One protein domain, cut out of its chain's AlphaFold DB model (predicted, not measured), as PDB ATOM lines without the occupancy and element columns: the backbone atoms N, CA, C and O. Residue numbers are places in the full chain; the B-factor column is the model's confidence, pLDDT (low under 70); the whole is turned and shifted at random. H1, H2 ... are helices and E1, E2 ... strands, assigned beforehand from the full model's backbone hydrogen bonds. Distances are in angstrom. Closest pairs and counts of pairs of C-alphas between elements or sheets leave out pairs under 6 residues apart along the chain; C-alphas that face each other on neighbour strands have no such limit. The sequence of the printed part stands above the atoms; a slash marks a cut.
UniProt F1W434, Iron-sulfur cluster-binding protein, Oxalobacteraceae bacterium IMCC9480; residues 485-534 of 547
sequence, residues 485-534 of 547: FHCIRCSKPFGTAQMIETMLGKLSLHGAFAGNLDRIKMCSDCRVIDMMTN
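What this domain is: This is residues 485 to 534 of the 547 residues of the protein "Iron-sulfur cluster-binding protein" of Oxalobacteraceae bacterium IMCC9480 (UniProt F1W434). Two longer helices, H1 and H3, lie on two sides of the short helix H2 in a small, flat body, and the short strand E1 leads into H1. The printed part has 50 residues, with one named strand and three named helices in the order E1, H1, H2, H3: mostly helix. It is compact, with a radius of gyration of the C-alphas of 10.7 A and spans of 26 by 26 by 12 A.

How they stand to each other: Look first at E1, residues 493 to 496; it pairs with no named strand and meets H1, residues 497 to 507, only through their tight link. H1 touches H2, residues 517 to 521; their closest C-alphas, of Ile 500 and Lys 521, are 6.8 A apart. H2 and H3, residues 524 to 533, are close but not clearly touching; their closest C-alphas, of Arg 519 and Arg 527, are 5.7 A apart. H1 and H3 are apart. Every O i to N i+4 pair is within hydrogen-bond range in H1 and H3; H2 has 0 of 1, but 2 of 2 O i to N i+3 pairs.

Where its parts are: Find C-alpha 493 at (-37.048, 9.297, 18.398), where E1 begins its 8.5 A. H1 measures 15.3 A, H2 7.4 A and H3 14.4 A, ending at C-alpha 533, (-49.967, 22.028, 30.733).

The domain as a whole: The C-alphas farthest apart, of Gln 498 and Thr 533, are 28.2 A apart. The printed part has no cut, and no link between its named elements is long. Residues 508 to 509 and 511 to 515 have pLDDT under 70.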
ATOM      1  N   PHE A 485     -36.962  11.105  13.321       84.06
ATOM      2  CA  PHE A 485     -37.312  12.433  13.802       84.06
ATOM      3  C   PHE A 485     -37.332  12.414  15.331       84.06
ATOM      4  O   PHE A 485     -37.972  11.566  15.952       84.06
ATOM      5  N   HIS A 486     -36.607  13.340  15.948       88.06
ATOM      6  CA  HIS A 486     -36.493  13.408  17.399       88.06
ATOM      7  C   HIS A 486     -37.503  14.417  17.942       88.06
ATOM      8  O   HIS A 486     -37.668  15.508  17.399       88.06
ATOM      9  N   CYS A 487     -38.184  14.058  19.030       88.38
ATOM     10  CA  CYS A 487     -39.123  14.952  19.694       88.38
ATOM     11  C   CYS A 487     -38.451  16.274  20.068       88.38
ATOM     12  O   CYS A 487     -37.460  16.279  20.791       88.38
ATOM     13  N   ILE A 488     -39.057  17.397  19.670       91.12
ATOM     14  CA  ILE A 488     -38.535  18.742  19.975       91.12
ATOM     15  C   ILE A 488     -38.498  19.067  21.479       91.12
ATOM     16  O   ILE A 488     -37.921  20.074  21.874       91.12
ATOM     17  N   ARG A 489     -39.129  18.232  22.321       89.81
ATOM     18  CA  ARG A 489     -39.220  18.418  23.774       89.81
ATOM     19  C   ARG A 489     -38.324  17.473  24.575       89.81
ATOM     20  O   ARG A 489     -37.667  17.925  25.502       89.81
ATOM     21  N   CYS A 490     -38.329  16.175  24.271       91.50
ATOM     22  CA  CYS A 490     -37.578  15.167  25.039       91.50
ATOM     23  C   CYS A 490     -36.486  14.458  24.234       91.50
ATOM     24  O   CYS A 490     -35.853  13.542  24.753       91.50
ATOM     25  N   SER A 491     -36.315  14.812  22.959       89.00
ATOM     26  CA  SER A 491     -35.378  14.184  22.023       89.00
ATOM     27  C   SER A 491     -35.581  12.680  21.803       89.00
ATOM     28  O   SER A 491     -34.793  12.066  21.102       89.00
ATOM     29  N   LYS A 492     -36.652  12.062  22.321       86.56
ATOM     30  CA  LYS A 492     -36.996  10.666  22.014       86.56
ATOM     31  C   LYS A 492     -37.297  10.526  20.511       86.56
ATOM     32  O   LYS A 492     -38.088  11.332  20.006       86.56
ATOM     33  N   PRO A 493     -36.717   9.542  19.797       81.75
ATOM     34  CA  PRO A 493     -37.048   9.297  18.398       81.75
ATOM     35  C   PRO A 493     -38.507   8.838  18.287       81.75
ATOM     36  O   PRO A 493     -38.947   7.958  19.029       81.75
ATOM     37  N   PHE A 494     -39.279   9.461  17.399       77.31
ATOM     38  CA  PHE A 494     -40.665   9.082  17.134       77.31
ATOM     39  C   PHE A 494     -41.021   9.418  15.670       77.31
ATOM     40  O   PHE A 494     -41.219  10.569  15.288       77.31
ATOM     41  N   GLY A 495     -41.071   8.390  14.821       76.25
ATOM     42  CA  GLY A 495     -41.349   8.540  13.388       76.25
ATOM     43  C   GLY A 495     -40.158   9.013  12.544       76.25
ATOM     44  O   GLY A 495     -39.021   9.087  13.010       76.25
ATOM     45  N   THR A 496     -40.429   9.308  11.270       80.12
ATOM     46  CA  THR A 496     -39.426   9.725  10.272       80.12
ATOM     47  C   THR A 496     -39.585  11.195   9.909       80.12
ATOM     48  O   THR A 496     -40.692  11.733   9.969       80.12
ATOM     49  N   ALA A 497     -38.495  11.853   9.502       77.56
ATOM     50  CA  ALA A 497     -38.549  13.256   9.077       77.56
ATOM     51  C   ALA A 497     -39.592  13.482   7.966       77.56
ATOM     52  O   ALA A 497     -40.454  14.348   8.091       77.56
ATOM     53  N   GLN A 498     -39.597  12.612   6.954       77.00
ATOM     54  CA  GLN A 498     -40.517  12.665   5.816       77.00
ATOM     55  C   GLN A 498     -41.990  12.489   6.221       77.00
ATOM     56  O   GLN A 498     -42.870  13.170   5.690       77.00
ATOM     57  N   MET A 499     -42.279  11.615   7.194       79.31
ATOM     58  CA  MET A 499     -43.629  11.464   7.748       79.31
ATOM     59  C   MET A 499     -44.089  12.757   8.431       79.31
ATOM     60  O   MET A 499     -45.208  13.212   8.190       79.31
ATOM     61  N   ILE A 500     -43.231  13.364   9.258       82.19
ATOM     62  CA  ILE A 500     -43.542  14.612   9.969       82.19
ATOM     63  C   ILE A 500     -43.739  15.768   8.982       82.19
ATOM     64  O   ILE A 500     -44.710  16.512   9.109       82.19
ATOM     65  N   GLU A 501     -42.887  15.887   7.965       79.88
ATOM     66  CA  GLU A 501     -43.019  16.882   6.895       79.88
ATOM     67  C   GLU A 501     -44.326  16.712   6.110       79.88
ATOM     68  O   GLU A 501     -45.066  17.680   5.928       79.88
ATOM     69  N   THR A 502     -44.671  15.479   5.727       78.88
ATOM     70  CA  THR A 502     -45.925  15.179   5.010       78.88
ATOM     71  C   THR A 502     -47.149  15.514   5.866       78.88
ATOM     72  O   THR A 502     -48.105  16.118   5.374       78.88
ATOM     73  N   MET A 503     -47.132  15.166   7.161       81.25
ATOM     74  CA  MET A 503     -48.212  15.522   8.087       81.25
ATOM     75  C   MET A 503     -48.334  17.035   8.269       81.25
ATOM     76  O   MET A 503     -49.449  17.548   8.253       81.25
ATOM     77  N   LEU A 504     -47.219  17.759   8.415       81.88
ATOM     78  CA  LEU A 504     -47.221  19.221   8.506       81.88
ATOM     79  C   LEU A 504     -47.794  19.850   7.229       81.88
ATOM     80  O   LEU A 504     -48.621  20.755   7.323       81.88
ATOM     81  N   GLY A 505     -47.437  19.335   6.050       81.00
ATOM     82  CA  GLY A 505     -48.006  19.773   4.774       81.00
ATOM     83  C   GLY A 505     -49.522  19.564   4.697       81.00
ATOM     84  O   GLY A 505     -50.251  20.508   4.404       81.00
ATOM     85  N   LYS A 506     -50.011  18.359   5.027       78.50
ATOM     86  CA  LYS A 506     -51.445  18.011   4.953       78.50
ATOM     87  C   LYS A 506     -52.291  18.701   6.042       78.50
ATOM     88  O   LYS A 506     -53.426  19.084   5.774       78.50
ATOM     89  N   LEU A 507     -51.767  18.862   7.262       76.00
ATOM     90  CA  LEU A 507     -52.530  19.338   8.430       76.00
ATOM     91  C   LEU A 507     -52.366  20.831   8.735       76.00
ATOM     92  O   LEU A 507     -53.176  21.371   9.487       76.00
ATOM     93  N   SER A 508     -51.371  21.515   8.160       68.62
ATOM     94  CA  SER A 508     -51.158  22.959   8.380       68.62
ATOM     95  C   SER A 508     -52.346  23.833   7.975       68.62
ATOM     96  O   SER A 508     -52.513  24.924   8.515       68.62
ATOM     97  N   LEU A 509     -53.193  23.335   7.073       66.50
ATOM     98  CA  LEU A 509     -54.380  24.024   6.566       66.50
ATOM     99  C   LEU A 509     -55.667  23.681   7.338       66.50
ATOM    100  O   LEU A 509     -56.713  24.271   7.077       66.50
ATOM    101  N   HIS A 510     -55.627  22.736   8.284       70.31
ATOM    102  CA  HIS A 510     -56.815  22.302   9.019       70.31
ATOM    103  C   HIS A 510     -57.024  23.152  10.285       70.31
ATOM    104  O   HIS A 510     -56.138  23.241  11.136       70.31
ATOM    105  N   GLY A 511     -58.222  23.725  10.464       66.50
ATOM    106  CA  GLY A 511     -58.533  24.667  11.555       66.50
ATOM    107  C   GLY A 511     -58.274  24.140  12.976       66.50
ATOM    108  O   GLY A 511     -57.934  24.916  13.859       66.50
ATOM    109  N   ALA A 512     -58.340  22.820  13.185       63.41
ATOM    110  CA  ALA A 512     -58.006  22.183  14.468       63.41
ATOM    111  C   ALA A 512     -56.507  22.241  14.846       63.41
ATOM    112  O   ALA A 512     -56.163  22.047  16.008       63.41
ATOM    113  N   PHE A 513     -55.613  22.492  13.882       61.34
ATOM    114  CA  PHE A 513     -54.157  22.582  14.083       61.34
ATOM    115  C   PHE A 513     -53.603  23.988  13.816       61.34
ATOM    116  O   PHE A 513     -52.410  24.237  14.027       61.34
ATOM    117  N   ALA A 514     -54.468  24.917  13.395       57.34
ATOM    118  CA  ALA A 514     -54.145  26.319  13.187       57.34
ATOM    119  C   ALA A 514     -53.819  26.979  14.539       57.34
ATOM    120  O   ALA A 514     -54.698  27.436  15.264       57.34
ATOM    121  N   GLY A 515     -52.534  26.977  14.901       63.06
ATOM    122  CA  GLY A 515     -52.015  27.626  16.107       63.06
ATOM    123  C   GLY A 515     -51.050  26.791  16.952       63.06
ATOM    124  O   GLY A 515     -50.451  27.352  17.866       63.06
ATOM    125  N   ASN A 516     -50.864  25.489  16.678       70.44
ATOM    126  CA  ASN A 516     -49.958  24.652  17.486       70.44
ATOM    127  C   ASN A 516     -49.303  23.485  16.708       70.44
ATOM    128  O   ASN A 516     -49.345  22.321  17.116       70.44
ATOM    129  N   LEU A 517     -48.691  23.803  15.560       75.44
ATOM    130  CA  LEU A 517     -48.022  22.837  14.668       75.44
ATOM    131  C   LEU A 517     -46.857  22.088  15.334       75.44
ATOM    132  O   LEU A 517     -46.529  20.969  14.940       75.44
ATOM    133  N   ASP A 518     -46.265  22.662  16.380       84.12
ATOM    134  CA  ASP A 518     -45.166  22.046  17.124       84.12
ATOM    135  C   ASP A 518     -45.575  20.743  17.816       84.12
ATOM    136  O   ASP A 518     -44.753  19.839  17.958       84.12
ATOM    137  N   ARG A 519     -46.862  20.552  18.127       83.62
ATOM    138  CA  ARG A 519     -47.370  19.278  18.662       83.62
ATOM    139  C   ARG A 519     -47.287  18.126  17.679       83.62
ATOM    140  O   ARG A 519     -47.342  16.975  18.101       83.62
ATOM    141  N   ILE A 520     -47.224  18.390  16.376       83.81
ATOM    142  CA  ILE A 520     -46.979  17.355  15.359       83.81
ATOM    143  C   ILE A 520     -45.527  16.869  15.452       83.81
ATOM    144  O   ILE A 520     -45.264  15.699  15.212       83.81
ATOM    145  N   LYS A 521     -44.614  17.721  15.930       87.12
ATOM    146  CA  LYS A 521     -43.192  17.427  16.153       87.12
ATOM    147  C   LYS A 521     -42.886  16.890  17.569       87.12
ATOM    148  O   LYS A 521     -41.716  16.778  17.945       87.12
ATOM    149  N   MET A 522     -43.903  16.532  18.364       89.62
ATOM    150  CA  MET A 522     -43.753  15.946  19.705       89.62
ATOM    151  C   MET A 522     -44.191  14.476  19.755       89.62
ATOM    152  O   MET A 522     -45.199  14.119  19.149       89.62
ATOM    153  N   CYS A 523     -43.486  13.641  20.534       87.62
ATOM    154  CA  CYS A 523     -43.893  12.250  20.773       87.62
ATOM    155  C   CYS A 523     -45.236  12.166  21.516       87.62
ATOM    156  O   CYS A 523     -45.684  13.157  22.099       87.62
ATOM    157  N   SER A 524     -45.862  10.981  21.523       86.56
ATOM    158  CA  SER A 524     -47.159  10.737  22.181       86.56
ATOM    159  C   SER A 524     -47.205  11.288  23.607       86.56
ATOM    160  O   SER A 524     -48.136  12.005  23.967       86.56
ATOM    161  N   ASP A 525     -46.149  11.032  24.378       89.75
ATOM    162  CA  ASP A 525     -46.057  11.400  25.788       89.75
ATOM    163  C   ASP A 525     -45.937  12.925  25.941       89.75
ATOM    164  O   ASP A 525     -46.704  13.564  26.661       89.75
ATOM    165  N   CYS A 526     -45.020  13.548  25.191       89.44
ATOM    166  CA  CYS A 526     -44.813  14.994  25.224       89.44
ATOM    167  C   CYS A 526     -46.013  15.788  24.700       89.44
ATOM    168  O   CYS A 526     -46.264  16.878  25.216       89.44
ATOM    169  N   ARG A 527     -46.751  15.246  23.724       87.00
ATOM    170  CA  ARG A 527     -47.980  15.843  23.188       87.00
ATOM    171  C   ARG A 527     -49.086  15.870  24.243       87.00
ATOM    172  O   ARG A 527     -49.731  16.902  24.397       87.00
ATOM    173  N   VAL A 528     -49.276  14.780  24.994       85.50
ATOM    174  CA  VAL A 528     -50.251  14.739  26.100       85.50
ATOM    175  C   VAL A 528     -49.855  15.717  27.204       85.50
ATOM    176  O   VAL A 528     -50.695  16.485  27.666       85.50
ATOM    177  N   ILE A 529     -48.576  15.744  27.594       86.50
ATOM    178  CA  ILE A 529     -48.108  16.679  28.625       86.50
ATOM    179  C   ILE A 529     -48.324  18.128  28.171       86.50
ATOM    180  O   ILE A 529     -48.797  18.940  28.960       86.50
ATOM    181  N   ASP A 530     -47.988  18.475  26.926       84.81
ATOM    182  CA  ASP A 530     -48.219  19.824  26.391       84.81
ATOM    183  C   ASP A 530     -49.708  20.201  26.412       84.81
ATOM    184  O   ASP A 530     -50.051  21.275  26.894       84.81
ATOM    185  N   MET A 531     -50.604  19.297  26.001       81.00
ATOM    186  CA  MET A 531     -52.056  19.526  26.034       81.00
ATOM    187  C   MET A 531     -52.597  19.772  27.454       81.00
ATOM    188  O   MET A 531     -53.466  20.609  27.655       81.00
ATOM    189  N   MET A 532     -52.055  19.083  28.462       80.81
ATOM    190  CA  MET A 532     -52.491  19.238  29.858       80.81
ATOM    191  C   MET A 532     -51.874  20.453  30.561       80.81
ATOM    192  O   MET A 532     -52.408  20.918  31.565       80.81
ATOM    193  N   THR A 533     -50.733  20.952  30.075       77.62
ATOM    194  CA  THR A 533     -49.967  22.028  30.733       77.62
ATOM    195  C   THR A 533     -50.051  23.371  30.018       77.62
ATOM    196  O   THR A 533     -49.605  24.369  30.582       77.62
ATOM    197  N   ASN A 534     -50.624  23.433  28.812       70.94
ATOM    198  CA  ASN A 534     -50.726  24.668  28.047       70.94
ATOM    199  C   ASN A 534     -51.834  25.583  28.612       70.94
ATOM    200  O   ASN A 534     -53.018  25.280  28.462       70.94
TER     201      ASN A 534